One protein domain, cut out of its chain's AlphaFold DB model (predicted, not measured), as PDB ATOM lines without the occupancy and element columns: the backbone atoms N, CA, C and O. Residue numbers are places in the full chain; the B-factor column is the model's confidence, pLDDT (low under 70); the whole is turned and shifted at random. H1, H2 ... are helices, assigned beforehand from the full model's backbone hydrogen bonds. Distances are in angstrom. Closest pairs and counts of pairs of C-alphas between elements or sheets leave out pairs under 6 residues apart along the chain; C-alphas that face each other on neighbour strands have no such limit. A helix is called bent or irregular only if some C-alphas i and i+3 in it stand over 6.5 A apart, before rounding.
ATOM      1  N   ALA A 206     -70.028   6.362  -4.513       90.75
ATOM      2  CA  ALA A 206     -69.657   5.518  -3.378       90.75
ATOM      3  C   ALA A 206     -68.259   4.917  -3.571       90.75
ATOM      4  O   ALA A 206     -67.454   4.903  -2.635       90.75
ATOM      5  N   ILE A 207     -67.928   4.501  -4.798       89.94
ATOM      6  CA  ILE A 207     -66.569   4.071  -5.153       89.94
ATOM      7  C   ILE A 207     -65.580   5.226  -4.988       89.94
ATOM      8  O   ILE A 207     -64.514   5.025  -4.396       89.94
ATOM      9  N   THR A 208     -65.931   6.436  -5.446       91.88
ATOM     10  CA  THR A 208     -65.047   7.594  -5.268       91.88
ATOM     11  C   THR A 208     -64.788   7.891  -3.790       91.88
ATOM     12  O   THR A 208     -63.632   8.023  -3.380       91.88
ATOM     13  N   ALA A 209     -65.844   7.947  -2.976       94.94
ATOM     14  CA  ALA A 209     -65.743   8.188  -1.541       94.94
ATOM     15  C   ALA A 209     -64.923   7.099  -0.830       94.94
ATOM     16  O   ALA A 209     -64.055   7.412  -0.016       94.94
ATOM     17  N   SER A 210     -65.145   5.823  -1.159       95.25
ATOM     18  CA  SER A 210     -64.386   4.704  -0.590       95.25
ATOM     19  C   SER A 210     -62.894   4.793  -0.930       95.25
ATOM     20  O   SER A 210     -62.050   4.659  -0.043       95.25
ATOM     21  N   GLY A 211     -62.550   5.132  -2.180       93.88
ATOM     22  CA  GLY A 211     -61.161   5.353  -2.594       93.88
ATOM     23  C   GLY A 211     -60.475   6.487  -1.826       93.88
ATOM     24  O   GLY A 211     -59.362   6.318  -1.324       93.88
ATOM     25  N   LEU A 212     -61.160   7.622  -1.648       96.88
ATOM     26  CA  LEU A 212     -60.644   8.745  -0.856       96.88
ATOM     27  C   LEU A 212     -60.481   8.391   0.631       96.88
ATOM     28  O   LEU A 212     -59.483   8.776   1.238       96.88
ATOM     29  N   ARG A 213     -61.402   7.611   1.216       97.75
ATOM     30  CA  ARG A 213     -61.258   7.091   2.590       97.75
ATOM     31  C   ARG A 213     -60.061   6.161   2.715       97.75
ATOM     32  O   ARG A 213     -59.307   6.290   3.673       97.75
ATOM     33  N   LEU A 214     -59.848   5.267   1.749       96.44
ATOM     34  CA  LEU A 214     -58.677   4.392   1.730       96.44
ATOM     35  C   LEU A 214     -57.379   5.209   1.668       96.44
ATOM     36  O   LEU A 214     -56.458   4.959   2.448       96.44
ATOM     37  N   ALA A 215     -57.331   6.231   0.808       95.75
ATOM     38  CA  ALA A 215     -56.195   7.142   0.731       95.75
ATOM     39  C   ALA A 215     -55.966   7.891   2.055       95.75
ATOM     40  O   ALA A 215     -54.831   7.975   2.522       95.75
ATOM     41  N   ALA A 216     -57.031   8.377   2.700       97.00
ATOM     42  CA  ALA A 216     -56.957   9.027   4.008       97.00
ATOM     43  C   ALA A 216     -56.435   8.081   5.102       97.00
ATOM     44  O   ALA A 216     -55.553   8.459   5.874       97.00
ATOM     45  N   SER A 217     -56.945   6.849   5.157       96.69
ATOM     46  CA  SER A 217     -56.509   5.824   6.110       96.69
ATOM     47  C   SER A 217     -55.035   5.475   5.934       96.69
ATOM     48  O   SER A 217     -54.322   5.354   6.926       96.69
ATOM     49  N   ALA A 218     -54.546   5.399   4.693       94.38
ATOM     50  CA  ALA A 218     -53.132   5.174   4.414       94.38
ATOM     51  C   ALA A 218     -52.242   6.313   4.946       94.38
ATOM     52  O   ALA A 218     -51.212   6.058   5.569       94.38
ATOM     53  N   LEU A 219     -52.661   7.571   4.766       93.94
ATOM     54  CA  LEU A 219     -51.942   8.731   5.303       93.94
ATOM     55  C   LEU A 219     -51.960   8.758   6.842       93.94
ATOM     56  O   LEU A 219     -50.930   9.029   7.458       93.94
ATOM     57  N   ARG A 220     -53.090   8.421   7.480       94.00
ATOM     58  CA  ARG A 220     -53.190   8.300   8.950       94.00
ATOM     59  C   ARG A 220     -52.318   7.177   9.494       94.00
ATOM     60  O   ARG A 220     -51.635   7.364  10.495       94.00
ATOM     61  N   PHE A 221     -52.304   6.031   8.822       90.50
ATOM     62  CA  PHE A 221     -51.420   4.928   9.173       90.50
ATOM     63  C   PHE A 221     -49.953   5.367   9.113       90.50
ATOM     64  O   PHE A 221     -49.205   5.135  10.059       90.50
ATOM     65  N   ARG A 222     -49.563   6.116   8.073       88.06
ATOM     66  CA  ARG A 222     -48.219   6.700   7.967       88.06
ATOM     67  C   ARG A 222     -47.889   7.650   9.124       88.06
ATOM     68  O   ARG A 222     -46.756   7.643   9.592       88.06
ATOM     69  N   VAL A 223     -48.857   8.432   9.607       89.31
ATOM     70  CA  VAL A 223     -48.694   9.286  10.798       89.31
ATOM     71  C   VAL A 223     -48.430   8.449  12.049       89.31
ATOM     72  O   VAL A 223     -47.463   8.718  12.755       89.31
ATOM     73  N   ILE A 224     -49.246   7.420  12.304       88.38
ATOM     74  CA  ILE A 224     -49.075   6.521  13.460       88.38
ATOM     75  C   ILE A 224     -47.680   5.896  13.430       88.38
ATOM     76  O   ILE A 224     -46.954   5.921  14.419       88.38
ATOM     77  N   VAL A 225     -47.282   5.395  12.266       83.56
ATOM     78  CA  VAL A 225     -45.980   4.771  12.038       83.56
ATOM     79  C   VAL A 225     -44.843   5.763  12.262       83.56
ATOM     80  O   VAL A 225     -43.885   5.431  12.952       83.56
ATOM     81  N   ALA A 226     -44.954   6.989  11.747       83.50
ATOM     82  CA  ALA A 226     -43.954   8.031  11.967       83.50
ATOM     83  C   ALA A 226     -43.790   8.368  13.458       83.50
ATOM     84  O   ALA A 226     -42.661   8.512  13.919       83.50
ATOM     85  N   ILE A 227     -44.889   8.434  14.220       85.19
ATOM     86  CA  ILE A 227     -44.853   8.645  15.676       85.19
ATOM     87  C   ILE A 227     -44.165   7.468  16.371       85.19
ATOM     88  O   ILE A 227     -43.251   7.681  17.166       85.19
ATOM     89  N   VAL A 228     -44.559   6.231  16.050       82.75
ATOM     90  CA  VAL A 228     -43.964   5.018  16.630       82.75
ATOM     91  C   VAL A 228     -42.464   4.961  16.352       82.75
ATOM     92  O   VAL A 228     -41.692   4.710  17.270       82.75
ATOM     93  N   ILE A 229     -42.035   5.249  15.120       76.94
ATOM     94  CA  ILE A 229     -40.615   5.283  14.755       76.94
ATOM     95  C   ILE A 229     -39.897   6.413  15.486       76.94
ATOM     96  O   ILE A 229     -38.812   6.180  15.998       76.94
ATOM     97  N   ALA A 230     -40.474   7.614  15.578       77.88
ATOM     98  CA  ALA A 230     -39.848   8.728  16.286       77.88
ATOM     99  C   ALA A 230     -39.621   8.400  17.773       77.88
ATOM    100  O   ALA A 230     -38.524   8.604  18.293       77.88
ATOM    101  N   VAL A 231     -40.626   7.817  18.439       78.81
ATOM    102  CA  VAL A 231     -40.523   7.343  19.829       78.81
ATOM    103  C   VAL A 231     -39.498   6.214  19.943       78.81
ATOM    104  O   VAL A 231     -38.637   6.245  20.823       78.81
ATOM    105  N   ALA A 232     -39.547   5.243  19.028       72.44
ATOM    106  CA  ALA A 232     -38.595   4.144  18.990       72.44
ATOM    107  C   ALA A 232     -37.166   4.660  18.801       72.44
ATOM    108  O   ALA A 232     -36.288   4.230  19.533       72.44
ATOM    109  N   MET A 233     -36.920   5.629  17.915       69.00
ATOM    110  CA  MET A 233     -35.598   6.227  17.711       69.00
ATOM    111  C   MET A 233     -35.069   6.873  18.994       69.00
ATOM    112  O   MET A 233     -33.913   6.646  19.342       69.00
ATOM    113  N   VAL A 234     -35.900   7.592  19.755       73.25
ATOM    114  CA  VAL A 234     -35.479   8.174  21.045       73.25
ATOM    115  C   VAL A 234     -35.005   7.090  22.029       73.25
ATOM    116  O   VAL A 234     -34.007   7.287  22.721       73.25
ATOM    117  N   GLY A 235     -35.665   5.927  22.061       69.44
ATOM    118  CA  GLY A 235     -35.280   4.801  22.925       69.44
ATOM    119  C   GLY A 235     -34.159   3.908  22.371       69.44
ATOM    120  O   GLY A 235     -33.356   3.370  23.130       69.44
ATOM    121  N   MET A 236     -34.081   3.752  21.047       66.12
ATOM    122  CA  MET A 236     -33.276   2.739  20.354       66.12
ATOM    123  C   MET A 236     -31.924   3.241  19.846       66.12
ATOM    124  O   MET A 236     -31.068   2.407  19.552       66.12
ATOM    125  N   VAL A 237     -31.682   4.559  19.805       60.34
ATOM    126  CA  VAL A 237     -30.375   5.159  19.437       60.34
ATOM    127  C   VAL A 237     -29.218   4.639  20.310       60.34
ATOM    128  O   VAL A 237     -28.058   4.748  19.929       60.34
ATOM    129  N   ARG A 238     -29.515   3.999  21.448       64.69
ATOM    130  CA  ARG A 238     -28.525   3.356  22.325       64.69
ATOM    131  C   ARG A 238     -28.064   1.962  21.871       64.69
ATOM    132  O   ARG A 238     -27.155   1.420  22.485       64.69
ATOM    133  N   SER A 239     -28.657   1.370  20.828       70.56
ATOM    134  CA  SER A 239     -28.273   0.041  20.322       70.56
ATOM    135  C   SER A 239     -28.136   0.021  18.795       70.56
ATOM    136  O   SER A 239     -29.000   0.524  18.075       70.56
ATOM    137  N   ALA A 240     -27.077  -0.615  18.285       68.25
ATOM    138  CA  ALA A 240     -26.844  -0.738  16.842       68.25
ATOM    139  C   ALA A 240     -27.987  -1.489  16.126       68.25
ATOM    140  O   ALA A 240     -28.392  -1.100  15.033       68.25
ATOM    141  N   GLY A 241     -28.555  -2.525  16.758       68.81
ATOM    142  CA  GLY A 241     -29.689  -3.281  16.213       68.81
ATOM    143  C   GLY A 241     -30.977  -2.457  16.109       68.81
ATOM    144  O   GLY A 241     -31.666  -2.521  15.093       68.81
ATOM    145  N   GLY A 242     -31.270  -1.626  17.113       66.94
ATOM    146  CA  GLY A 242     -32.433  -0.738  17.096       66.94
ATOM    147  C   GLY A 242     -32.333   0.365  16.036       66.94
ATOM    148  O   GLY A 242     -33.324   0.671  15.373       66.94
ATOM    149  N   LEU A 243     -31.129   0.897  15.798       66.44
ATOM    150  CA  LEU A 243     -30.885   1.835  14.699       66.44
ATOM    151  C   LEU A 243     -31.114   1.171  13.328       66.44
ATOM    152  O   LEU A 243     -31.817   1.745  12.498       66.44
ATOM    153  N   LYS A 244     -30.612  -0.056  13.110       69.25
ATOM    154  CA  LYS A 244     -30.867  -0.822  11.871       69.25
ATOM    155  C   LYS A 244     -32.367  -1.064  11.651       69.25
ATOM    156  O   LYS A 244     -32.868  -0.831  10.553       69.25
ATOM    157  N   LEU A 245     -33.093  -1.471  12.696       69.12
ATOM    158  CA  LEU A 245     -34.542  -1.687  12.631       69.12
ATOM    159  C   LEU A 245     -35.290  -0.400  12.252       69.12
ATOM    160  O   LEU A 245     -36.164  -0.438  11.392       69.12
ATOM    161  N   ALA A 246     -34.935   0.742  12.844       68.38
ATOM    162  CA  ALA A 246     -35.560   2.025  12.527       68.38
ATOM    163  C   ALA A 246     -35.253   2.483  11.090       68.38
ATOM    164  O   ALA A 246     -36.151   2.943  10.381       68.38
ATOM    165  N   MET A 247     -34.005   2.308  10.642       68.62
ATOM    166  CA  MET A 247     -33.558   2.684   9.297       68.62
ATOM    167  C   MET A 247     -34.181   1.825   8.192       68.62
ATOM    168  O   MET A 247     -34.324   2.314   7.075       68.62
ATOM    169  N   ILE A 248     -34.577   0.581   8.488       72.62
ATOM    170  CA  ILE A 248     -35.175  -0.334   7.503       72.62
ATOM    171  C   ILE A 248     -36.701  -0.381   7.621       72.62
ATOM    172  O   ILE A 248     -37.426  -0.206   6.640       72.62
ATOM    173  N   GLY A 249     -37.200  -0.605   8.837       71.88
ATOM    174  CA  GLY A 249     -38.623  -0.758   9.121       71.88
ATOM    175  C   GLY A 249     -39.410   0.514   8.833       71.88
ATOM    176  O   GLY A 249     -40.524   0.442   8.316       71.88
ATOM    177  N   GLY A 250     -38.824   1.687   9.086       74.50
ATOM    178  CA  GLY A 250     -39.495   2.953   8.824       74.50
ATOM    179  C   GLY A 250     -39.839   3.177   7.350       74.50
ATOM    180  O   GLY A 250     -41.021   3.326   7.020       74.50
ATOM    181  N   PRO A 251     -38.848   3.148   6.444       79.88
ATOM    182  CA  PRO A 251     -39.097   3.212   5.009       79.88
ATOM    183  C   PRO A 251     -40.022   2.099   4.500       79.88
ATOM    184  O   PRO A 251     -40.921   2.392   3.717       79.88
ATOM    185  N   ALA A 252     -39.889   0.856   4.977       77.75
ATOM    186  CA  ALA A 252     -40.745  -0.256   4.541       77.75
ATOM    187  C   ALA A 252     -42.241   0.008   4.792       77.75
ATOM    188  O   ALA A 252     -43.088  -0.220   3.925       77.75
ATOM    189  N   VAL A 253     -42.582   0.544   5.964       79.38
ATOM    190  CA  VAL A 253     -43.977   0.851   6.287       79.38
ATOM    191  C   VAL A 253     -44.467   2.101   5.543       79.38
ATOM    192  O   VAL A 253     -45.620   2.158   5.101       79.38
ATOM    193  N   ILE A 254     -43.587   3.085   5.326       82.44
ATOM    194  CA  ILE A 254     -43.874   4.239   4.463       82.44
ATOM    195  C   ILE A 254     -44.216   3.771   3.041       82.44
ATOM    196  O   ILE A 254     -45.239   4.202   2.508       82.44
ATOM    197  N   LEU A 255     -43.440   2.852   2.464       83.62
ATOM    198  CA  LEU A 255     -43.691   2.271   1.143       83.62
ATOM    199  C   LEU A 255     -45.081   1.642   1.051       83.62
ATOM    200  O   LEU A 255     -45.858   1.995   0.161       83.62
ATOM    201  N   ALA A 256     -45.429   0.780   2.010       83.06
ATOM    202  CA  ALA A 256     -46.748   0.156   2.063       83.06
ATOM    203  C   ALA A 256     -47.868   1.210   2.099       83.06
ATOM    204  O   ALA A 256     -48.832   1.129   1.336       83.06
ATOM    205  N   SER A 257     -47.714   2.257   2.917       88.81
ATOM    206  CA  SER A 257     -48.696   3.344   2.990       88.81
ATOM    207  C   SER A 257     -48.832   4.120   1.671       88.81
ATOM    208  O   SER A 257     -49.939   4.503   1.299       88.81
ATOM    209  N   MET A 258     -47.743   4.319   0.921       88.00
ATOM    210  CA  MET A 258     -47.771   5.019  -0.369       88.00
ATOM    211  C   MET A 258     -48.463   4.194  -1.452       88.00
ATOM    212  O   MET A 258     -49.243   4.747  -2.231       88.00
ATOM    213  N   VAL A 259     -48.254   2.875  -1.456       86.62
ATOM    214  CA  VAL A 259     -48.974   1.947  -2.336       86.62
ATOM    215  C   VAL A 259     -50.471   1.985  -2.032       86.62
ATOM    216  O   VAL A 259     -51.271   2.223  -2.936       86.62
ATOM    217  N   VAL A 260     -50.871   1.838  -0.762       90.81
ATOM    218  CA  VAL A 260     -52.292   1.881  -0.369       90.81
ATOM    219  C   VAL A 260     -52.917   3.245  -0.679       90.81
ATOM    220  O   VAL A 260     -54.036   3.305  -1.186       90.81
ATOM    221  N   CYS A 261     -52.191   4.344  -0.446       92.62
ATOM    222  CA  CYS A 261     -52.652   5.687  -0.790       92.62
ATOM    223  C   CYS A 261     -52.894   5.827  -2.299       92.62
ATOM    224  O   CYS A 261     -53.971   6.254  -2.713       92.62
ATOM    225  N   THR A 262     -51.937   5.385  -3.117       88.94
ATOM    226  CA  THR A 262     -52.043   5.368  -4.583       88.94
ATOM    227  C   THR A 262     -53.251   4.552  -5.037       88.94
ATOM    228  O   THR A 262     -54.049   5.030  -5.841       88.94
ATOM    229  N   LEU A 263     -53.433   3.344  -4.496       87.19
ATOM    230  CA  LEU A 263     -54.585   2.494  -4.800       87.19
ATOM    231  C   LEU A 263     -55.907   3.173  -4.425       87.19
ATOM    232  O   LEU A 263     -56.857   3.107  -5.202       87.19
ATOM    233  N   GLY A 264     -55.960   3.869  -3.286       91.12
ATOM    234  CA  GLY A 264     -57.109   4.678  -2.878       91.12
ATOM    235  C   GLY A 264     -57.409   5.819  -3.851       91.12
ATOM    236  O   GLY A 264     -58.548   5.972  -4.287       91.12
ATOM    237  N   LEU A 265     -56.392   6.574  -4.273       91.88
ATOM    238  CA  LEU A 265     -56.538   7.654  -5.256       91.88
ATOM    239  C   LEU A 265     -56.997   7.134  -6.627       91.88
ATOM    240  O   LEU A 265     -57.897   7.705  -7.244       91.88
ATOM    241  N   LEU A 266     -56.436   6.018  -7.095       88.31
ATOM    242  CA  LEU A 266     -56.849   5.385  -8.349       88.31
ATOM    243  C   LEU A 266     -58.264   4.800  -8.244       88.31
ATOM    244  O   LEU A 266     -59.056   4.940  -9.176       88.31
ATOM    245  N   ALA A 267     -58.632   4.216  -7.100       87.12
ATOM    246  CA  ALA A 267     -60.009   3.815  -6.816       87.12
ATOM    247  C   ALA A 267     -60.964   5.016  -6.821       87.12
ATOM    248  O   ALA A 267     -62.064   4.910  -7.362       87.12
ATOM    249  N   ALA A 268     -60.528   6.170  -6.311       89.12
ATOM    250  CA  ALA A 268     -61.336   7.380  -6.304       89.12
ATOM    251  C   ALA A 268     -61.685   7.843  -7.732       89.12
ATOM    252  O   ALA A 268     -62.841   8.147  -8.035       89.12
ATOM    253  N   VAL A 269     -60.697   7.825  -8.631       87.62
ATOM    254  CA  VAL A 269     -60.861   8.176 -10.053       87.62
ATOM    255  C   VAL A 269     -61.793   7.213 -10.784       87.62
ATOM    256  O   VAL A 269     -62.577   7.645 -11.631       87.62
ATOM    257  N   ARG A 270     -61.752   5.921 -10.433       81.88
ATOM    258  CA  ARG A 270     -62.601   4.883 -11.040       81.88
ATOM    259  C   ARG A 270     -64.095   5.088 -10.808       81.88
ATOM    260  O   ARG A 270     -64.880   4.562 -11.587       81.88
ATOM    261  N   GLY A 271     -64.499   5.823  -9.770       82.56
ATOM    262  CA  GLY A 271     -65.910   6.178  -9.559       82.56
ATOM    263  C   GLY A 271     -66.453   7.171 -10.595       82.56
ATOM    264  O   GLY A 271     -67.652   7.419 -10.650       82.56
ATOM    265  N   ALA A 272     -65.590   7.703 -11.464       81.88
ATOM    266  CA  ALA A 272     -65.979   8.434 -12.659       81.88
ATOM    267  C   ALA A 272     -66.917   9.636 -12.412       81.88
ATOM    268  O   ALA A 272     -67.740   9.967 -13.266       81.88
ATOM    269  N   LEU A 273     -66.753  10.354 -11.295       85.62
ATOM    270  CA  LEU A 273     -67.473  11.613 -11.074       85.62
ATOM    271  C   LEU A 273     -67.171  12.615 -12.214       85.62
ATOM    272  O   LEU A 273     -65.993  12.776 -12.561       85.62
ATOM    273  N   PRO A 274     -68.187  13.261 -12.823       83.75
ATOM    274  CA  PRO A 274     -67.992  14.164 -13.964       83.75
ATOM    275  C   PRO A 274     -67.133  15.387 -13.627       83.75
ATOM    276  O   PRO A 274     -66.257  15.759 -14.402       83.75
ATOM    277  N   ASP A 275     -67.338  15.958 -12.440       89.06
ATOM    278  CA  ASP A 275     -66.723  17.228 -12.030       89.06
ATOM    279  C   ASP A 275     -65.362  17.048 -11.342       89.06
ATOM    280  O   ASP A 275     -64.681  18.016 -11.008       89.06
ATOM    281  N   LEU A 276     -64.957  15.800 -11.089       89.50
ATOM    282  CA  LEU A 276     -63.681  15.490 -10.457       89.50
ATOM    283  C   LEU A 276     -62.587  15.486 -11.535       89.50
ATOM    284  O   LEU A 276     -62.637  14.640 -12.432       89.50
ATOM    285  N   PRO A 277     -61.565  16.360 -11.472       88.69
ATOM    286  CA  PRO A 277     -60.508  16.402 -12.479       88.69
ATOM    287  C   PRO A 277     -59.567  15.196 -12.331       88.69
ATOM    288  O   PRO A 277     -58.506  15.257 -11.706       88.69
ATOM    289  N   ARG A 278     -59.972  14.081 -12.947       86.38
ATOM    290  CA  ARG A 278     -59.351  12.749 -12.846       86.38
ATOM    291  C   ARG A 278     -57.855  12.755 -13.142       86.38
ATOM    292  O   ARG A 278     -57.097  12.100 -12.436       86.38
ATOM    293  N   TRP A 279     -57.425  13.538 -14.131       84.56
ATOM    294  CA  TRP A 279     -56.017  13.647 -14.522       84.56
ATOM    295  C   TRP A 279     -55.118  14.095 -13.376       84.56
ATOM    296  O   TRP A 279     -54.045  13.533 -13.202       84.56
ATOM    297  N   ARG A 280     -55.561  15.042 -12.542       89.69
ATOM    298  CA  ARG A 280     -54.753  15.515 -11.409       89.69
ATOM    299  C   ARG A 280     -54.567  14.429 -10.354       89.69
ATOM    300  O   ARG A 280     -53.474  14.284  -9.820       89.69
ATOM    301  N   ILE A 281     -55.605  13.634 -10.095       89.50
ATOM    302  CA  ILE A 281     -55.533  12.524  -9.137       89.50
ATOM    303  C   ILE A 281     -54.669  11.387  -9.688       89.50
ATOM    304  O   ILE A 281     -53.842  10.862  -8.952       89.50
ATOM    305  N   VAL A 282     -54.810  11.033 -10.971       83.00
ATOM    306  CA  VAL A 282     -53.967   9.997 -11.595       83.00
ATOM    307  C   VAL A 282     -52.509  10.428 -11.643       83.00
ATOM    308  O   VAL A 282     -51.651   9.633 -11.273       83.00
ATOM    309  N   LEU A 283     -52.208  11.670 -12.029       79.50
ATOM    310  CA  LEU A 283     -50.842  12.198 -11.985       79.50
ATOM    311  C   LEU A 283     -50.298  12.198 -10.552       79.50
ATOM    312  O   LEU A 283     -49.176  11.759 -10.322       79.50
ATOM    313  N   GLY A 284     -51.115  12.600  -9.576       84.88
ATOM    314  CA  GLY A 284     -50.745  12.552  -8.166       84.88
ATOM    315  C   GLY A 284     -50.423  11.144  -7.662       84.88
ATOM    316  O   GLY A 284     -49.391  10.924  -7.026       84.88
ATOM    317  N   ALA A 285     -51.273  10.174  -8.003       85.44
ATOM    318  CA  ALA A 285     -51.070   8.761  -7.710       85.44
ATOM    319  C   ALA A 285     -49.805   8.223  -8.400       85.44
ATOM    320  O   ALA A 285     -48.987   7.579  -7.754       85.44
ATOM    321  N   THR A 286     -49.602   8.567  -9.674       80.94
ATOM    322  CA  THR A 286     -48.427   8.192 -10.482       80.94
ATOM    323  C   THR A 286     -47.131   8.665  -9.837       80.94
ATOM    324  O   THR A 286     -46.217   7.873  -9.639       80.94
ATOM    325  N   ILE A 287     -47.062   9.940  -9.451       81.81
ATOM    326  CA  ILE A 287     -45.878  10.507  -8.795       81.81
ATOM    327  C   ILE A 287     -45.648   9.844  -7.426       81.81
ATOM    328  O   ILE A 287     -44.509   9.568  -7.051       81.81
ATOM    329  N   THR A 288     -46.723   9.537  -6.693       86.62
ATOM    330  CA  THR A 288     -46.639   8.876  -5.382       86.62
ATOM    331  C   THR A 288     -46.078   7.457  -5.494       86.62
ATOM    332  O   THR A 288     -45.179   7.103  -4.731       86.62
ATOM    333  N   ILE A 289     -46.564   6.649  -6.445       87.31
ATOM    334  CA  ILE A 289     -46.054   5.286  -6.649       87.31
ATOM    335  C   ILE A 289     -44.665   5.274  -7.278       87.31
ATOM    336  O   ILE A 289     -43.841   4.455  -6.883       87.31
ATOM    337  N   TRP A 290     -44.373   6.203  -8.191       86.56
ATOM    338  CA  TRP A 290     -43.031   6.374  -8.738       86.56
ATOM    339  C   TRP A 290     -42.020   6.588  -7.608       86.56
ATOM    340  O   TRP A 290     -41.022   5.875  -7.519       86.56
ATOM    341  N   TRP A 291     -42.325   7.498  -6.679       86.62
ATOM    342  CA  TRP A 291     -41.459   7.747  -5.532       86.62
ATOM    343  C   TRP A 291     -41.380   6.552  -4.574       86.62
ATOM    344  O   TRP A 291     -40.307   6.275  -4.045       86.62
ATOM    345  N   ALA A 292     -42.468   5.799  -4.381       84.31
ATOM    346  CA  ALA A 292     -42.408   4.545  -3.629       84.31
ATOM    347  C   ALA A 292     -41.455   3.536  -4.300       84.31
ATOM    348  O   ALA A 292     -40.632   2.918  -3.629       84.31
ATOM    349  N   GLY A 293     -41.487   3.422  -5.630       77.69
ATOM    350  CA  GLY A 293     -40.526   2.621  -6.383       77.69
ATOM    351  C   GLY A 293     -39.084   3.072  -6.139       77.69
ATOM    352  O   GLY A 293     -38.232   2.247  -5.817       77.69
ATOM    353  N   VAL A 294     -38.812   4.379  -6.193       79.19
ATOM    354  CA  VAL A 294     -37.478   4.924  -5.880       79.19
ATOM    355  C   VAL A 294     -37.064   4.591  -4.439       79.19
ATOM    356  O   VAL A 294     -35.964   4.080  -4.225       79.19
ATOM    357  N   GLN A 295     -37.938   4.811  -3.450       81.44
ATOM    358  CA  GLN A 295     -37.651   4.522  -2.039       81.44
ATOM    359  C   GLN A 295     -37.358   3.045  -1.771       81.44
ATOM    360  O   GLN A 295     -36.496   2.748  -0.947       81.44
ATOM    361  N   LEU A 296     -38.048   2.120  -2.445       81.31
ATOM    362  CA  LEU A 296     -37.803   0.684  -2.290       81.31
ATOM    363  C   LEU A 296     -36.354   0.347  -2.639       81.31
ATOM    364  O   LEU A 296     -35.671  -0.352  -1.897       81.31
ATOM    365  N   HIS A 297     -35.859   0.904  -3.735       72.06
ATOM    366  CA  HIS A 297     -34.489   0.665  -4.157       72.06
ATOM    367  C   HIS A 297     -33.480   1.408  -3.278       72.06
ATOM    368  O   HIS A 297     -32.441   0.847  -2.939       72.06
ATOM    369  N   GLN A 298     -33.792   2.627  -2.828       75.56
ATOM    370  CA  GLN A 298     -32.963   3.317  -1.835       75.56
ATOM    371  C   GLN A 298     -32.819   2.518  -0.539       75.56
ATOM    372  O   GLN A 298     -31.732   2.473   0.029       75.56
ATOM    373  N   LEU A 299     -33.896   1.877  -0.082       79.25
ATOM    374  CA  LEU A 299     -33.891   1.025   1.102       79.25
ATOM    375  C   LEU A 299     -32.942  -0.170   0.931       79.25
ATOM    376  O   LEU A 299     -32.182  -0.481   1.846       79.25
ATOM    377  N   LEU A 300     -32.937  -0.800  -0.247       72.94
ATOM    378  CA  LEU A 300     -32.019  -1.895  -0.573       72.94
ATOM    379  C   LEU A 300     -30.554  -1.449  -0.581       72.94
ATOM    380  O   LEU A 300     -29.686  -2.137  -0.043       72.94
ATOM    381  N   TRP A 301     -30.279  -0.271  -1.138       72.38
ATOM    382  CA  TRP A 301     -28.943   0.322  -1.102       72.38
ATOM    383  C   TRP A 301     -28.506   0.674   0.318       72.38
ATOM    384  O   TRP A 301     -27.381   0.372   0.708       72.38
ATOM    385  N   LEU A 302     -29.397   1.267   1.115       73.25
ATOM    386  CA  LEU A 302     -29.123   1.593   2.511       73.25
ATOM    387  C   LEU A 302     -28.797   0.332   3.318       73.25
ATOM    388  O   LEU A 302     -27.849   0.340   4.099       73.25
ATOM    389  N   TYR A 303     -29.540  -0.753   3.089       71.50
ATOM    390  CA  TYR A 303     -29.270  -2.051   3.698       71.50
ATOM    391  C   TYR A 303     -27.857  -2.557   3.366       71.50
ATOM    392  O   TYR A 303     -27.091  -2.852   4.281       71.50
ATOM    393  N   ARG A 304     -27.469  -2.558   2.081       68.12
ATOM    394  CA  ARG A 304     -26.120  -2.968   1.642       68.12
ATOM    395  C   ARG A 304     -25.009  -2.124   2.267       68.12
ATOM    396  O   ARG A 304     -24.000  -2.669   2.709       68.12
ATOM    397  N   SER A 305     -25.197  -0.806   2.334       66.44
ATOM    398  CA  SER A 305     -24.212   0.112   2.920       66.44
ATOM    399  C   SER A 305     -24.034  -0.091   4.428       66.44
ATOM    400  O   SER A 305     -22.950   0.136   4.959       66.44
ATOM    401  N   ILE A 306     -25.089  -0.519   5.128       67.06
ATOM    402  CA  ILE A 306     -25.055  -0.834   6.564       67.06
ATOM    403  C   ILE A 306     -24.387  -2.192   6.831       67.06
ATOM    404  O   ILE A 306     -23.805  -2.379   7.901       67.06
ATOM    405  N   ASP A 307     -24.473  -3.135   5.892       66.81
ATOM    406  CA  ASP A 307     -23.907  -4.484   6.028       66.81
ATOM    407  C   ASP A 307     -22.434  -4.588   5.585       66.81
ATOM    408  O   ASP A 307     -21.854  -5.668   5.570       66.81
ATOM    409  N   GLY A 308     -21.801  -3.465   5.221       58.31
ATOM    410  CA  GLY A 308     -20.368  -3.395   4.896       58.31
ATOM    411  C   GLY A 308     -19.958  -4.089   3.590       58.31
ATOM    412  O   GLY A 308     -18.768  -4.225   3.322       58.31
ATOM    413  N   SER A 309     -20.926  -4.518   2.774       54.75
ATOM    414  CA  SER A 309     -20.707  -5.332   1.565       54.75
ATOM    415  C   SER A 309     -20.286  -4.531   0.322       54.75
ATOM    416  O   SER A 309     -19.875  -5.109  -0.677       54.75
ATOM    417  N   PHE A 310     -20.392  -3.203   0.361       45.62
ATOM    418  CA  PHE A 310     -19.940  -2.276  -0.679       45.62
ATOM    419  C   PHE A 310     -19.212  -1.116   0.008       45.62
ATOM    420  O   PHE A 310     -19.572  -0.766   1.134       45.62
ATOM    421  N   GLY A 311     -18.199  -0.542  -0.657       48.34
ATOM    422  CA  GLY A 311     -17.433   0.622  -0.184       48.34
ATOM    423  C   GLY A 311     -18.313   1.634   0.557       48.34
ATOM    424  O   GLY A 311     -19.446   1.898   0.150       48.34
ATOM    425  N   GLY A 312     -17.831   2.081   1.720       49.59
ATOM    426  CA  GLY A 312     -18.660   2.648   2.781       49.59
ATOM    427  C   GLY A 312     -19.589   3.791   2.353       49.59
ATOM    428  O   GLY A 312     -19.395   4.447   1.335       49.59
ATOM    429  N   ILE A 313     -20.573   4.091   3.211       53.25
ATOM    430  CA  ILE A 313     -21.589   5.165   3.080       53.25
ATOM    431  C   ILE A 313     -21.024   6.495   2.534       53.25
ATOM    432  O   ILE A 313     -21.750   7.261   1.906       53.25
ATOM    433  N   ARG A 314     -19.735   6.763   2.767       54.03
ATOM    434  CA  ARG A 314     -19.029   7.988   2.390       54.03
ATOM    435  C   ARG A 314     -18.942   8.215   0.876       54.03
ATOM    436  O   ARG A 314     -19.144   9.351   0.466       54.03
ATOM    437  N   ASP A 315     -18.757   7.166   0.075       55.34
ATOM    438  CA  ASP A 315     -18.673   7.290  -1.393       55.34
ATOM    439  C   ASP A 315     -20.058   7.538  -2.022       55.34
ATOM    440  O   ASP A 315     -20.187   8.047  -3.127       55.34
ATOM    441  N   ASN A 316     -21.122   7.247  -1.266       59.50
ATOM    442  CA  ASN A 316     -22.512   7.282  -1.713       59.50
ATOM    443  C   ASN A 316     -23.351   8.406  -1.057       59.50
ATOM    444  O   ASN A 316     -24.559   8.520  -1.281       59.50
ATOM    445  N   ALA A 317     -22.731   9.248  -0.225       61.91
ATOM    446  CA  ALA A 317     -23.438  10.202   0.629       61.91
ATOM    447  C   ALA A 317     -24.120  11.336  -0.160       61.91
ATOM    448  O   ALA A 317     -25.261  11.696   0.138       61.91
ATOM    449  N   GLU A 318     -23.462  11.872  -1.194       65.31
ATOM    450  CA  GLU A 318     -23.981  13.008  -1.968       65.31
ATOM    451  C   GLU A 318     -25.275  12.669  -2.723       65.31
ATOM    452  O   GLU A 318     -26.202  13.482  -2.796       65.31
ATOM    453  N   TRP A 319     -25.381  11.457  -3.278       65.44
ATOM    454  CA  TRP A 319     -26.572  11.060  -4.032       65.44
ATOM    455  C   TRP A 319     -27.730  10.642  -3.123       65.44
ATOM    456  O   TRP A 319     -28.879  10.977  -3.424       65.44
ATOM    457  N   LEU A 320     -27.448   9.964  -2.002       65.31
ATOM    458  CA  LEU A 320     -28.458   9.667  -0.983       65.31
ATOM    459  C   LEU A 320     -29.074  10.972  -0.468       65.31
ATOM    460  O   LEU A 320     -30.297  11.073  -0.343       65.31
ATOM    461  N   GLN A 321     -28.244  12.000  -0.271       69.19
ATOM    462  CA  GLN A 321     -28.700  13.327   0.121       69.19
ATOM    463  C   GLN A 321     -29.571  13.987  -0.961       69.19
ATOM    464  O   GLN A 321     -30.660  14.466  -0.642       69.19
ATOM    465  N   ALA A 322     -29.168  13.970  -2.238       69.56
ATOM    466  CA  ALA A 322     -29.961  14.563  -3.325       69.56
ATOM    467  C   ALA A 322     -31.378  13.965  -3.418       69.56
ATOM    468  O   ALA A 322     -32.374  14.691  -3.496       69.56
ATOM    469  N   TRP A 323     -31.495  12.640  -3.339       72.06
ATOM    470  CA  TRP A 323     -32.791  11.969  -3.394       72.06
ATOM    471  C   TRP A 323     -33.602  12.076  -2.100       72.06
ATOM    472  O   TRP A 323     -34.832  12.054  -2.158       72.06
ATOM    473  N   SER A 324     -32.945  12.264  -0.951       71.56
ATOM    474  CA  SER A 324     -33.631  12.577   0.310       71.56
ATOM    475  C   SER A 324     -34.378  13.919   0.272       71.56
ATOM    476  O   SER A 324     -35.272  14.138   1.083       71.56
ATOM    477  N   ILE A 325     -34.061  14.792  -0.695       79.69
ATOM    478  CA  ILE A 325     -34.748  16.065  -0.945       79.69
ATOM    479  C   ILE A 325     -35.734  15.932  -2.115       79.69
ATOM    480  O   ILE A 325     -36.925  16.201  -1.955       79.69
ATOM    481  N   LEU A 326     -35.257  15.496  -3.290       74.62
ATOM    482  CA  LEU A 326     -36.064  15.443  -4.519       74.62
ATOM    483  C   LEU A 326     -37.276  14.520  -4.398       74.62
ATOM    484  O   LEU A 326     -38.362  14.840  -4.878       74.62
ATOM    485  N   GLY A 327     -37.105  13.385  -3.731       78.00
ATOM    486  CA  GLY A 327     -38.163  12.408  -3.565       78.00
ATOM    487  C   GLY A 327     -39.355  12.898  -2.751       78.00
ATOM    488  O   GLY A 327     -40.483  12.893  -3.249       78.00
ATOM    489  N   PRO A 328     -39.137  13.375  -1.514       83.62
ATOM    490  CA  PRO A 328     -40.195  13.988  -0.724       83.62
ATOM    491  C   PRO A 328     -40.858  15.189  -1.407       83.62
ATOM    492  O   PRO A 328     -42.074  15.348  -1.283       83.62
ATOM    493  N   LEU A 329     -40.108  15.999  -2.167       85.25
ATOM    494  CA  LEU A 329     -40.686  17.085  -2.968       85.25
ATOM    495  C   LEU A 329     -41.645  16.548  -4.031       85.25
ATOM    496  O   LEU A 329     -42.767  17.041  -4.148       85.25
ATOM    497  N   ALA A 330     -41.247  15.507  -4.762       84.56
ATOM    498  CA  ALA A 330     -42.105  14.874  -5.753       84.56
ATOM    499  C   ALA A 330     -43.360  14.266  -5.109       84.56
ATOM    500  O   ALA A 330     -44.470  14.544  -5.556       84.56
ATOM    501  N   ALA A 331     -43.224  13.519  -4.010       85.50
ATOM    502  CA  ALA A 331     -44.372  12.976  -3.281       85.50
ATOM    503  C   ALA A 331     -45.323  14.079  -2.781       85.50
ATOM    504  O   ALA A 331     -46.544  13.930  -2.863       85.50
ATOM    505  N   THR A 332     -44.771  15.202  -2.311       91.88
ATOM    506  CA  THR A 332     -45.542  16.388  -1.915       91.88
ATOM    507  C   THR A 332     -46.299  16.962  -3.108       91.88
ATOM    508  O   THR A 332     -47.506  17.169  -3.023       91.88
ATOM    509  N   ALA A 333     -45.635  17.157  -4.248       87.38
ATOM    510  CA  ALA A 333     -46.278  17.646  -5.464       87.38
ATOM    511  C   ALA A 333     -47.400  16.702  -5.935       87.38
ATOM    512  O   ALA A 333     -48.505  17.157  -6.231       87.38
ATOM    513  N   GLY A 334     -47.158  15.389  -5.930       88.94
ATOM    514  CA  GLY A 334     -48.149  14.387  -6.318       88.94
ATOM    515  C   GLY A 334     -49.405  14.423  -5.442       88.94
ATOM    516  O   GLY A 334     -50.529  14.506  -5.937       88.94
ATOM    517  N   LEU A 335     -49.232  14.442  -4.126       93.56
ATOM    518  CA  LEU A 335     -50.347  14.527  -3.185       93.56
ATOM    519  C   LEU A 335     -51.060  15.893  -3.220       93.56
ATOM    520  O   LEU A 335     -52.285  15.954  -3.090       93.56
ATOM    521  N   ALA A 336     -50.330  16.981  -3.474       94.62
ATOM    522  CA  ALA A 336     -50.907  18.310  -3.658       94.62
ATOM    523  C   ALA A 336     -51.769  18.397  -4.927       94.62
ATOM    524  O   ALA A 336     -52.822  19.034  -4.905       94.62
ATOM    525  N   LEU A 337     -51.393  17.703  -6.011       93.75
ATOM    526  CA  LEU A 337     -52.243  17.584  -7.199       93.75
ATOM    527  C   LEU A 337     -53.587  16.931  -6.856       93.75
ATOM    528  O   LEU A 337     -54.627  17.442  -7.278       93.75
ATOM    529  N   ALA A 338     -53.591  15.873  -6.038       92.88
ATOM    530  CA  ALA A 338     -54.828  15.250  -5.564       92.88
ATOM    531  C   ALA A 338     -55.662  16.203  -4.681       92.88
ATOM    532  O   ALA A 338     -56.874  16.305  -4.871       92.88
ATOM    533  N   GLY A 339     -55.032  16.966  -3.780       94.31
ATOM    534  CA  GLY A 339     -55.714  18.007  -2.996       94.31
ATOM    535  C   GLY A 339     -56.327  19.114  -3.867       94.31
ATOM    536  O   GLY A 339     -57.497  19.469  -3.713       94.31
ATOM    537  N   SER A 340     -55.587  19.587  -4.875       96.56
ATOM    538  CA  SER A 340     -56.077  20.580  -5.841       96.56
ATOM    539  C   SER A 340     -57.249  20.056  -6.681       96.56
ATOM    540  O   SER A 340     -58.119  20.828  -7.086       96.56
ATOM    541  N   ALA A 341     -57.295  18.743  -6.941       94.81
ATOM    542  CA  ALA A 341     -58.394  18.108  -7.654       94.81
ATOM    543  C   ALA A 341     -59.703  18.203  -6.864       94.81
ATOM    544  O   ALA A 341     -60.747  18.498  -7.440       94.81
ATOM    545  N   ILE A 342     -59.629  18.015  -5.544       95.38
ATOM    546  CA  ILE A 342     -60.766  18.155  -4.629       95.38
ATOM    547  C   ILE A 342     -61.249  19.608  -4.585       95.38
ATOM    548  O   ILE A 342     -62.453  19.842  -4.656       95.38
ATOM    549  N   SER A 343     -60.334  20.583  -4.535       94.25
ATOM    550  CA  SER A 343     -60.697  22.010  -4.575       94.25
ATOM    551  C   SER A 343     -61.444  22.372  -5.867       94.25
ATOM    552  O   SER A 343     -62.499  23.003  -5.825       94.25
ATOM    553  N   SER A 344     -60.962  21.903  -7.024       93.69
ATOM    554  CA  SER A 344     -61.651  22.122  -8.304       93.69
ATOM    555  C   SER A 344     -62.993  21.396  -8.410       93.69
ATOM    556  O   SER A 344     -63.937  21.974  -8.941       93.69
ATOM    557  N   TYR A 345     -63.108  20.180  -7.871       94.38
ATOM    558  CA  TYR A 345     -64.390  19.476  -7.764       94.38
ATOM    559  C   TYR A 345     -65.403  20.267  -6.925       94.38
ATOM    560  O   TYR A 345     -66.543  20.463  -7.342       94.38
ATOM    561  N   ALA A 346     -64.977  20.771  -5.764       93.25
ATOM    562  CA  ALA A 346     -65.820  21.578  -4.889       93.25
ATOM    563  C   ALA A 346     -66.270  22.881  -5.570       93.25
ATOM    564  O   ALA A 346     -67.443  23.238  -5.488       93.25
ATOM    565  N   ALA A 347     -65.367  23.540  -6.305       92.81
ATOM    566  CA  ALA A 347     -65.683  24.733  -7.088       92.81
ATOM    567  C   ALA A 347     -66.734  24.460  -8.177       92.81
ATOM    568  O   ALA A 347     -67.693  25.216  -8.301       92.81
ATOM    569  N   ALA A 348     -66.596  23.360  -8.924       92.75
ATOM    570  CA  ALA A 348     -67.550  22.973  -9.966       92.75
ATOM    571  C   ALA A 348     -68.953  22.657  -9.412       92.75
ATOM    572  O   ALA A 348     -69.948  22.805 -10.116       92.75
ATOM    573  N   ARG A 349     -69.037  22.254  -8.141       90.81
ATOM    574  CA  ARG A 349     -70.287  21.960  -7.424       90.81
ATOM    575  C   ARG A 349     -70.809  23.125  -6.579       90.81
ATOM    576  O   ARG A 349     -71.762  22.919  -5.835       90.81
ATOM    577  N   ALA A 350     -70.189  24.306  -6.662       92.75
ATOM    578  CA  ALA A 350     -70.504  25.471  -5.828       92.75
ATOM    579  C   ALA A 350     -70.513  25.168  -4.309       92.75
ATOM    580  O   ALA A 350     -71.284  25.743  -3.549       92.75
ATOM    581  N   ASN A 351     -69.653  24.247  -3.855       93.38
ATOM    582  CA  ASN A 351     -69.475  23.944  -2.436       93.38
ATOM    583  C   ASN A 351     -68.301  24.762  -1.883       93.38
ATOM    584  O   ASN A 351     -67.154  24.302  -1.870       93.38
ATOM    585  N   ASP A 352     -68.592  25.993  -1.460       94.69
ATOM    586  CA  ASP A 352     -67.581  26.940  -0.980       94.69
ATOM    587  C   ASP A 352     -66.834  26.444   0.258       94.69
ATOM    588  O   ASP A 352     -65.614  26.581   0.330       94.69
ATOM    589  N   GLU A 353     -67.535  25.776   1.174       95.19
ATOM    590  CA  GLU A 353     -66.950  25.254   2.407       95.19
ATOM    591  C   GLU A 353     -65.881  24.181   2.123       95.19
ATOM    592  O   GLU A 353     -64.769  24.221   2.663       95.19
ATOM    593  N   LEU A 354     -66.176  23.223   1.232       94.50
ATOM    594  CA  LEU A 354     -65.201  22.208   0.828       94.50
ATOM    595  C   LEU A 354     -64.071  22.822  -0.007       94.50
ATOM    596  O   LEU A 354     -62.923  22.398   0.131       94.50
ATOM    597  N   ARG A 355     -64.370  23.813  -0.855       95.38
ATOM    598  CA  ARG A 355     -63.373  24.502  -1.686       95.38
ATOM    599  C   ARG A 355     -62.344  25.235  -0.831       95.38
ATOM    600  O   ARG A 355     -61.145  25.071  -1.054       95.38
ATOM    601  N   GLU A 356     -62.797  26.009   0.151       95.50
ATOM    602  CA  GLU A 356     -61.927  26.714   1.091       95.50
ATOM    603  C   GLU A 356     -61.084  25.721   1.896       95.50
ATOM    604  O   GLU A 356     -59.853  25.804   1.894       95.50
ATOM    605  N   ALA A 357     -61.725  24.705   2.488       94.50
ATOM    606  CA  ALA A 357     -61.029  23.671   3.245       94.50
ATOM    607  C   ALA A 357     -59.975  22.936   2.398       94.50
ATOM    608  O   ALA A 357     -58.883  22.652   2.891       94.50
ATOM    609  N   ALA A 358     -60.277  22.641   1.130       94.50
ATOM    610  CA  ALA A 358     -59.348  21.998   0.208       94.50
ATOM    611  C   ALA A 358     -58.145  22.881  -0.113       94.50
ATOM    612  O   ALA A 358     -57.011  22.403  -0.052       94.50
ATOM    613  N   SER A 359     -58.369  24.161  -0.409       94.56
ATOM    614  CA  SER A 359     -57.301  25.114  -0.715       94.56
ATOM    615  C   SER A 359     -56.383  25.332   0.490       94.56
ATOM    616  O   SER A 359     -55.171  25.156   0.371       94.56
ATOM    617  N   VAL A 360     -56.952  25.606   1.671       96.62
ATOM    618  CA  VAL A 360     -56.186  25.841   2.905       96.62
ATOM    619  C   VAL A 360     -55.405  24.595   3.316       96.62
ATOM    620  O   VAL A 360     -54.206  24.679   3.566       96.62
ATOM    621  N   ARG A 361     -56.039  23.413   3.349       96.69
ATOM    622  CA  ARG A 361     -55.365  22.179   3.788       96.69
ATOM    623  C   ARG A 361     -54.300  21.702   2.810       96.69
ATOM    624  O   ARG A 361     -53.280  21.183   3.261       96.69
ATOM    625  N   THR A 362     -54.510  21.896   1.507       95.06
ATOM    626  CA  THR A 362     -53.501  21.580   0.482       95.06
ATOM    627  C   THR A 362     -52.310  22.527   0.591       95.06
ATOM    628  O   THR A 362     -51.173  22.060   0.590       95.06
ATOM    629  N   LEU A 363     -52.545  23.835   0.749       95.75
ATOM    630  CA  LEU A 363     -51.473  24.810   0.961       95.75
ATOM    631  C   LEU A 363     -50.690  24.503   2.241       95.75
ATOM    632  O   LEU A 363     -49.466  24.425   2.204       95.75
ATOM    633  N   LEU A 364     -51.392  24.258   3.351       95.69
ATOM    634  CA  LEU A 364     -50.781  23.892   4.627       95.69
ATOM    635  C   LEU A 364     -49.945  22.612   4.497       95.69
ATOM    636  O   LEU A 364     -48.823  22.562   4.989       95.69
ATOM    637  N   PHE A 365     -50.456  21.598   3.791       96.75
ATOM    638  CA  PHE A 365     -49.712  20.376   3.491       96.75
ATOM    639  C   PHE A 365     -48.417  20.665   2.718       96.75
ATOM    640  O   PHE A 365     -47.366  20.155   3.102       96.75
ATOM    641  N   VAL A 366     -48.469  21.490   1.668       95.25
ATOM    642  CA  VAL A 366     -47.288  21.848   0.864       95.25
ATOM    643  C   VAL A 366     -46.266  22.612   1.700       95.25
ATOM    644  O   VAL A 366     -45.097  22.234   1.708       95.25
ATOM    645  N   VAL A 367     -46.699  23.641   2.434       96.56
ATOM    646  CA  VAL A 367     -45.818  24.472   3.268       96.56
ATOM    647  C   VAL A 367     -45.152  23.626   4.349       96.56
ATOM    648  O   VAL A 367     -43.930  23.625   4.447       96.56
ATOM    649  N   LEU A 368     -45.924  22.844   5.109       95.44
ATOM    650  CA  LEU A 368     -45.382  22.002   6.176       95.44
ATOM    651  C   LEU A 368     -44.457  20.902   5.643       95.44
ATOM    652  O   LEU A 368     -43.420  20.638   6.247       95.44
ATOM    653  N   SER A 369     -44.788  20.291   4.500       93.50
ATOM    654  CA  SER A 369     -43.914  19.293   3.872       93.50
ATOM    655  C   SER A 369     -42.607  19.929   3.399       93.50
ATOM    656  O   SER A 369     -41.538  19.398   3.681       93.50
ATOM    657  N   ALA A 370     -42.666  21.094   2.747       91.00
ATOM    658  CA  ALA A 370     -41.481  21.826   2.304       91.00
ATOM    659  C   ALA A 370     -40.603  22.267   3.485       91.00
ATOM    660  O   ALA A 370     -39.386  22.094   3.435       91.00
ATOM    661  N   SER A 371     -41.204  22.765   4.571       92.12
ATOM    662  CA  SER A 371     -40.491  23.083   5.812       92.12
ATOM    663  C   SER A 371     -39.834  21.844   6.413       92.12
ATOM    664  O   SER A 371     -38.658  21.895   6.764       92.12
ATOM    665  N   GLY A 372     -40.556  20.719   6.482       89.62
ATOM    666  CA  GLY A 372     -40.013  19.444   6.944       89.62
ATOM    667  C   GLY A 372     -38.790  19.018   6.131       89.62
ATOM    668  O   GLY A 372     -37.740  18.755   6.708       89.62
ATOM    669  N   ILE A 373     -38.883  19.057   4.799       88.31
ATOM    670  CA  ILE A 373     -37.778  18.735   3.883       88.31
ATOM    671  C   ILE A 373     -36.588  19.677   4.096       88.31
ATOM    672  O   ILE A 373     -35.450  19.218   4.204       88.31
ATOM    673  N   ALA A 374     -36.837  20.985   4.198       87.25
ATOM    674  CA  ALA A 374     -35.796  21.978   4.440       87.25
ATOM    675  C   ALA A 374     -35.068  21.716   5.768       87.25
ATOM    676  O   ALA A 374     -33.839  21.700   5.785       87.25
ATOM    677  N   ILE A 375     -35.803  21.434   6.849       87.88
ATOM    678  CA  ILE A 375     -35.247  21.098   8.168       87.88
ATOM    679  C   ILE A 375     -34.438  19.797   8.101       87.88
ATOM    680  O   ILE A 375     -33.283  19.768   8.527       87.88
ATOM    681  N   THR A 376     -35.001  18.737   7.514       83.12
ATOM    682  CA  THR A 376     -34.334  17.435   7.367       83.12
ATOM    683  C   THR A 376     -33.057  17.548   6.529       83.12
ATOM    684  O   THR A 376     -32.059  16.908   6.853       83.12
ATOM    685  N   SER A 377     -33.017  18.424   5.519       82.44
ATOM    686  CA  SER A 377     -31.804  18.663   4.722       82.44
ATOM    687  C   SER A 377     -30.642  19.267   5.527       82.44
ATOM    688  O   SER A 377     -29.480  19.069   5.166       82.44
ATOM    689  N   GLN A 378     -30.932  19.964   6.636       84.81
ATOM    690  CA  GLN A 378     -29.908  20.520   7.528       84.81
ATOM    691  C   GLN A 378     -29.389  19.504   8.557       84.81
ATOM    692  O   GLN A 378     -28.417  19.810   9.245       84.81
ATOM    693  N   LEU A 379     -29.974  18.299   8.661       78.31
ATOM    694  CA  LEU A 379     -29.546  17.282   9.634       78.31
ATOM    695  C   LEU A 379     -28.059  16.950   9.520       78.31
ATOM    696  O   LEU A 379     -27.373  16.843  10.531       78.31
ATOM    697  N   PHE A 380     -27.545  16.861   8.294       69.56
ATOM    698  CA  PHE A 380     -26.134  16.565   8.035       69.56
ATOM    699  C   PHE A 380     -25.177  17.704   8.420       69.56
ATOM    700  O   PHE A 380     -23.969  17.499   8.435       69.56
ATOM    701  N   LYS A 381     -25.696  18.895   8.745       77.31
ATOM    702  CA  LYS A 381     -24.910  20.045   9.220       77.31
ATOM    703  C   LYS A 381     -24.967  20.224  10.738       77.31
ATOM    704  O   LYS A 381     -24.377  21.168  11.259       77.31
ATOM    705  N   ALA A 382     -25.692  19.365  11.456       80.56
ATOM    706  CA  ALA A 382     -25.783  19.451  12.906       80.56
ATOM    707  C   ALA A 382     -24.414  19.167  13.548       80.56
ATOM    708  O   ALA A 382     -23.846  18.093  13.373       80.56
ATOM    709  N   SER A 383     -23.902  20.118  14.333       82.44
ATOM    710  CA  SER A 383     -22.615  20.004  15.038       82.44
ATOM    711  C   SER A 383     -22.685  19.181  16.329       82.44
ATOM    712  O   SER A 383     -21.662  18.930  16.960       82.44
ATOM    713  N   SER A 384     -23.884  18.764  16.749       84.81
ATOM    714  CA  SER A 384     -24.099  17.963  17.955       84.81
ATOM    715  C   SER A 384     -25.194  16.919  17.755       84.81
ATOM    716  O   SER A 384     -26.148  17.129  17.001       84.81
ATOM    717  N   GLN A 385     -25.099  15.811  18.496       75.31
ATOM    718  CA  GLN A 385     -26.120  14.760  18.522       75.31
ATOM    719  C   GLN A 385     -27.486  15.298  18.982       75.31
ATOM    720  O   GLN A 385     -28.512  14.949  18.405       75.31
ATOM    721  N   ASN A 386     -27.507  16.198  19.973       79.31
ATOM    722  CA  ASN A 386     -28.742  16.832  20.445       79.31
ATOM    723  C   ASN A 386     -29.368  17.731  19.370       79.31
ATOM    724  O   ASN A 386     -30.578  17.683  19.166       79.31
ATOM    725  N   GLY A 387     -28.552  18.504  18.643       81.50
ATOM    726  CA  GLY A 387     -29.014  19.299  17.503       81.50
ATOM    727  C   GLY A 387     -29.579  18.430  16.377       81.50
ATOM    728  O   GLY A 387     -30.629  18.754  15.826       81.50
ATOM    729  N   PHE A 388     -28.939  17.292  16.088       79.06
ATOM    730  CA  PHE A 388     -29.430  16.311  15.119       79.06
ATOM    731  C   PHE A 388     -30.804  15.757  15.521       79.06
ATOM    732  O   PHE A 388     -31.740  15.787  14.723       79.06
ATOM    733  N   ILE A 389     -30.951  15.300  16.771       78.94
ATOM    734  CA  ILE A 389     -32.218  14.759  17.288       78.94
ATOM    735  C   ILE A 389     -33.319  15.826  17.249       78.94
ATOM    736  O   ILE A 389     -34.421  15.547  16.779       78.94
ATOM    737  N   LEU A 390     -33.029  17.056  17.690       84.00
ATOM    738  CA  LEU A 390     -34.001  18.150  17.699       84.00
ATOM    739  C   LEU A 390     -34.504  18.477  16.285       84.00
ATOM    740  O   LEU A 390     -35.712  18.518  16.059       84.00
ATOM    741  N   LEU A 391     -33.597  18.659  15.320       84.44
ATOM    742  CA  LEU A 391     -33.965  18.915  13.925       84.44
ATOM    743  C   LEU A 391     -34.776  17.753  13.330       84.44
ATOM    744  O   LEU A 391     -35.741  17.990  12.603       84.44
ATOM    745  N   ALA A 392     -34.440  16.507  13.674       81.38
ATOM    746  CA  ALA A 392     -35.156  15.332  13.182       81.38
ATOM    747  C   ALA A 392     -36.596  15.303  13.711       81.38
ATOM    748  O   ALA A 392     -37.528  15.071  12.942       81.38
ATOM    749  N   LEU A 393     -36.788  15.608  14.998       83.69
ATOM    750  CA  LEU A 393     -38.109  15.686  15.625       83.69
ATOM    751  C   LEU A 393     -38.957  16.824  15.047       83.69
ATOM    752  O   LEU A 393     -40.135  16.611  14.764       83.69
ATOM    753  N   ILE A 394     -38.378  18.008  14.817       87.69
ATOM    754  CA  ILE A 394     -39.105  19.137  14.213       87.69
ATOM    755  C   ILE A 394     -39.509  18.799  12.770       87.69
ATOM    756  O   ILE A 394     -40.668  18.991  12.394       87.69
ATOM    757  N   GLY A 395     -38.595  18.241  11.968       86.69
ATOM    758  CA  GLY A 395     -38.891  17.816  10.596       86.69
ATOM    759  C   GLY A 395     -39.970  16.725  10.532       86.69
ATOM    760  O   GLY A 395     -40.883  16.789   9.700       86.69
ATOM    761  N   ALA A 396     -39.920  15.757  11.452       85.56
ATOM    762  CA  ALA A 396     -40.945  14.726  11.594       85.56
ATOM    763  C   ALA A 396     -42.298  15.320  12.017       85.56
ATOM    764  O   ALA A 396     -43.321  14.974  11.428       85.56
ATOM    765  N   GLY A 397     -42.310  16.252  12.974       88.25
ATOM    766  CA  GLY A 397     -43.514  16.953  13.421       88.25
ATOM    767  C   GLY A 397     -44.194  17.732  12.292       88.25
ATOM    768  O   GLY A 397     -45.399  17.588  12.088       88.25
ATOM    769  N   ALA A 398     -43.419  18.477  11.498       91.94
ATOM    770  CA  ALA A 398     -43.922  19.174  10.314       91.94
ATOM    771  C   ALA A 398     -44.534  18.193   9.294       91.94
ATOM    772  O   ALA A 398     -45.650  18.402   8.816       91.94
ATOM    773  N   SER A 399     -43.854  17.074   9.031       88.75
ATOM    774  CA  SER A 399     -44.341  16.027   8.123       88.75
ATOM    775  C   SER A 399     -45.630  15.364   8.630       88.75
ATOM    776  O   SER A 399     -46.558  15.136   7.855       88.75
ATOM    777  N   ILE A 400     -45.726  15.085   9.933       91.75
ATOM    778  CA  ILE A 400     -46.927  14.529  10.570       91.75
ATOM    779  C   ILE A 400     -48.104  15.496  10.418       91.75
ATOM    780  O   ILE A 400     -49.170  15.093   9.953       91.75
ATOM    781  N   ALA A 401     -47.910  16.772  10.756       94.62
ATOM    782  CA  ALA A 401     -48.951  17.788  10.642       94.62
ATOM    783  C   ALA A 401     -49.432  17.957   9.187       94.62
ATOM    784  O   ALA A 401     -50.637  18.042   8.937       94.62
ATOM    785  N   ALA A 402     -48.510  17.907   8.220       94.25
ATOM    786  CA  ALA A 402     -48.842  17.914   6.800       94.25
ATOM    787  C   ALA A 402     -49.755  16.729   6.427       94.25
ATOM    788  O   ALA A 402     -50.829  16.920   5.847       94.25
ATOM    789  N   LEU A 403     -49.364  15.504   6.794       94.31
ATOM    790  CA  LEU A 403     -50.122  14.287   6.487       94.31
ATOM    791  C   LEU A 403     -51.506  14.278   7.151       94.31
ATOM    792  O   LEU A 403     -52.476  13.873   6.509       94.31
ATOM    793  N   ILE A 404     -51.623  14.760   8.395       96.62
ATOM    794  CA  ILE A 404     -52.911  14.909   9.094       96.62
ATOM    795  C   ILE A 404     -53.827  15.874   8.334       96.62
ATOM    796  O   ILE A 404     -54.992  15.545   8.093       96.62
ATOM    797  N   SER A 405     -53.304  17.036   7.922       96.44
ATOM    798  CA  SER A 405     -54.058  18.036   7.156       96.44
ATOM    799  C   SER A 405     -54.653  17.427   5.882       96.44
ATOM    800  O   SER A 405     -55.865  17.510   5.641       96.44
ATOM    801  N   LEU A 406     -53.825  16.729   5.098       96.75
ATOM    802  CA  LEU A 406     -54.256  16.129   3.839       96.75
ATOM    803  C   LEU A 406     -55.198  14.929   4.039       96.75
ATOM    804  O   LEU A 406     -56.208  14.815   3.344       96.75
ATOM    805  N   ALA A 407     -54.935  14.061   5.018       97.00
ATOM    806  CA  ALA A 407     -55.828  12.950   5.347       97.00
ATOM    807  C   ALA A 407     -57.215  13.444   5.787       97.00
ATOM    808  O   ALA A 407     -58.246  12.874   5.412       97.00
ATOM    809  N   GLY A 408     -57.248  14.531   6.562       97.06
ATOM    810  CA  GLY A 408     -58.480  15.208   6.938       97.06
ATOM    811  C   GLY A 408     -59.231  15.743   5.719       97.06
ATOM    812  O   GLY A 408     -60.453  15.631   5.671       97.06
ATOM    813  N   LEU A 409     -58.527  16.317   4.736       97.62
ATOM    814  CA  LEU A 409     -59.136  16.761   3.478       97.62
ATOM    815  C   LEU A 409     -59.770  15.593   2.708       97.62
ATOM    816  O   LEU A 409     -60.929  15.688   2.315       97.62
ATOM    817  N   PHE A 410     -59.054  14.479   2.536       97.81
ATOM    818  CA  PHE A 410     -59.578  13.302   1.831       97.81
ATOM    819  C   PHE A 410     -60.805  12.699   2.519       97.81
ATOM    820  O   PHE A 410     -61.764  12.331   1.847       97.81
ATOM    821  N   THR A 411     -60.806  12.656   3.854       97.88
ATOM    822  CA  THR A 411     -61.960  12.189   4.639       97.88
ATOM    823  C   THR A 411     -63.175  13.082   4.409       97.88
ATOM    824  O   THR A 411     -64.238  12.586   4.043       97.88
ATOM    825  N   ARG A 412     -62.993  14.402   4.533       96.81
ATOM    826  CA  ARG A 412     -64.067  15.381   4.347       96.81
ATOM    827  C   ARG A 412     -64.639  15.334   2.931       96.81
ATOM    828  O   ARG A 412     -65.848  15.297   2.757       96.81
ATOM    829  N   ALA A 413     -63.775  15.265   1.920       96.38
ATOM    830  CA  ALA A 413     -64.198  15.127   0.530       96.38
ATOM    831  C   ALA A 413     -64.998  13.836   0.298       96.38
ATOM    832  O   ALA A 413     -66.019  13.860  -0.386       96.38
ATOM    833  N   ALA A 414     -64.569  12.719   0.894       96.75
ATOM    834  CA  ALA A 414     -65.296  11.459   0.812       96.75
ATOM    835  C   ALA A 414     -66.679  11.528   1.471       96.75
ATOM    836  O   ALA A 414     -67.636  10.982   0.930       96.75
ATOM    837  N   GLU A 415     -66.792  12.183   2.625       96.31
ATOM    838  CA  GLU A 415     -68.067  12.410   3.314       96.31
ATOM    839  C   GLU A 415     -69.006  13.271   2.470       96.31
ATOM    840  O   GLU A 415     -70.138  12.862   2.242       96.31
ATOM    841  N   THR A 416     -68.518  14.388   1.920       94.75
ATOM    842  CA  THR A 416     -69.304  15.256   1.028       94.75
ATOM    843  C   THR A 416     -69.769  14.533  -0.237       94.75
ATOM    844  O   THR A 416     -70.889  14.739  -0.693       94.75
ATOM    845  N   ILE A 417     -68.925  13.681  -0.828       93.56
ATOM    846  CA  ILE A 417     -69.304  12.885  -2.005       93.56
ATOM    847  C   ILE A 417     -70.348  11.826  -1.632       93.56
ATOM    848  O   ILE A 417     -71.280  11.604  -2.399       93.56
ATOM    849  N   ALA A 418     -70.206  11.182  -0.471       92.19
ATOM    850  CA  ALA A 418     -71.128  10.147  -0.016       92.19
ATOM    851  C   ALA A 418     -72.501  10.697   0.406       92.19
ATOM    852  O   ALA A 418     -73.488   9.979   0.288       92.19
ATOM    853  N   SER A 419     -72.565  11.937   0.903       88.75
ATOM    854  CA  SER A 419     -73.814  12.601   1.292       88.75
ATOM    855  C   SER A 419     -74.488  13.380   0.158       88.75
ATOM    856  O   SER A 419     -75.628  13.815   0.314       88.75
ATOM    857  N   GLY A 420     -73.806  13.574  -0.977       80.38
ATOM    858  CA  GLY A 420     -74.367  14.261  -2.138       80.38
ATOM    859  C   GLY A 420     -75.545  13.494  -2.758       80.38
ATOM    860  O   GLY A 420     -75.579  12.263  -2.686       80.38
TER     861      GLY A 420
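What this domain is: This is residues 206 to 420 of the 432 residues of an uncharacterized protein of Deltaproteobacteria bacterium (UniProt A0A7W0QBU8). Six long helices stand side by side in an up-and-down bundle, arranged as a ring in chain order, with H6 coming back beside H1 to close it. The ring is hollow along much of its length and draws in toward the end that holds the first and last printed residues, where H4 and H6 meet across it. The printed part has 215 residues with six named helices, H1 to H6, and no named strand; its class is all helix. It is compact, with a radius of gyration of the C-alphas of 18.3 A, and elongated, spanning 56 by 30 by 26 A.

Where its parts are: H1, residues 206 to 236, begins at C-alpha 206, (-69.657, 5.518, -3.378), and is 43.5 A long from first to last C-alpha. H2, residues 240 to 270, measures 45.7 A, and H3, residues 278 to 306, 41.7 A. H4, residues 313 to 348, begins at C-alpha 313, (-21.589, 5.165, 3.080), and measures 51.0 A. It is irregular, with C-alphas 315 and 318 7.8 A apart, and has a kink of 34 degrees near residue 320. H5, residues 352 to 377, measures 37.2 A. H6, residues 385 to 419, measures 50.8 A and ends at C-alpha 419, (-73.814, 12.601, 1.292).

How they stand to each other: H1 and H2 form a helical hairpin and touch at a shallow tilt of 9 degrees, opposite ways; their closest C-alphas are those of Thr 208 and Ala 268, 3.9 A apart. H2 and H3 form the next hairpin, closest at the C-alphas of Thr 262 and Ala 285, 4.7 A. In the hairpin of H3 and H4 the C-alphas of Gly 284 and Gly 334 come closest, at 3.7 A. H4 and H5 form a hairpin at a shallow tilt of 6 degrees, closest at Ser 343 and Arg 355, C-alphas 4.7 A apart. In the hairpin of H5 and H6 the closest C-alphas are those of Gly 372 and Gly 395, 4.2 A apart. H6 touches H1, opposite ways at a shallow tilt of 17 degrees, with the C-alphas of Ala 209 and Ala 414 closest at 4.1 A. H4 touches H6 with residues 339 to 342 alone, the C-alphas of Ile 342 and Ala 413 being closest at 6.9 A. Among the pairs that stay apart are H1 and H4, and H3 and H6. In H1, H3, H5 and H6 every O i to N i+4 pair is within hydrogen-bond range; in H2 26 of 27 are, in H4 29 of 32.

The domain as a whole: The C-alphas farthest apart, of Ser 309 and Ala 350, are 59.0 A apart. The printed part has no cut, and no link is long. Mean pLDDT of the printed part is 83.9; 33 residues are under 70, among them 240 to 247 and 304 to 322.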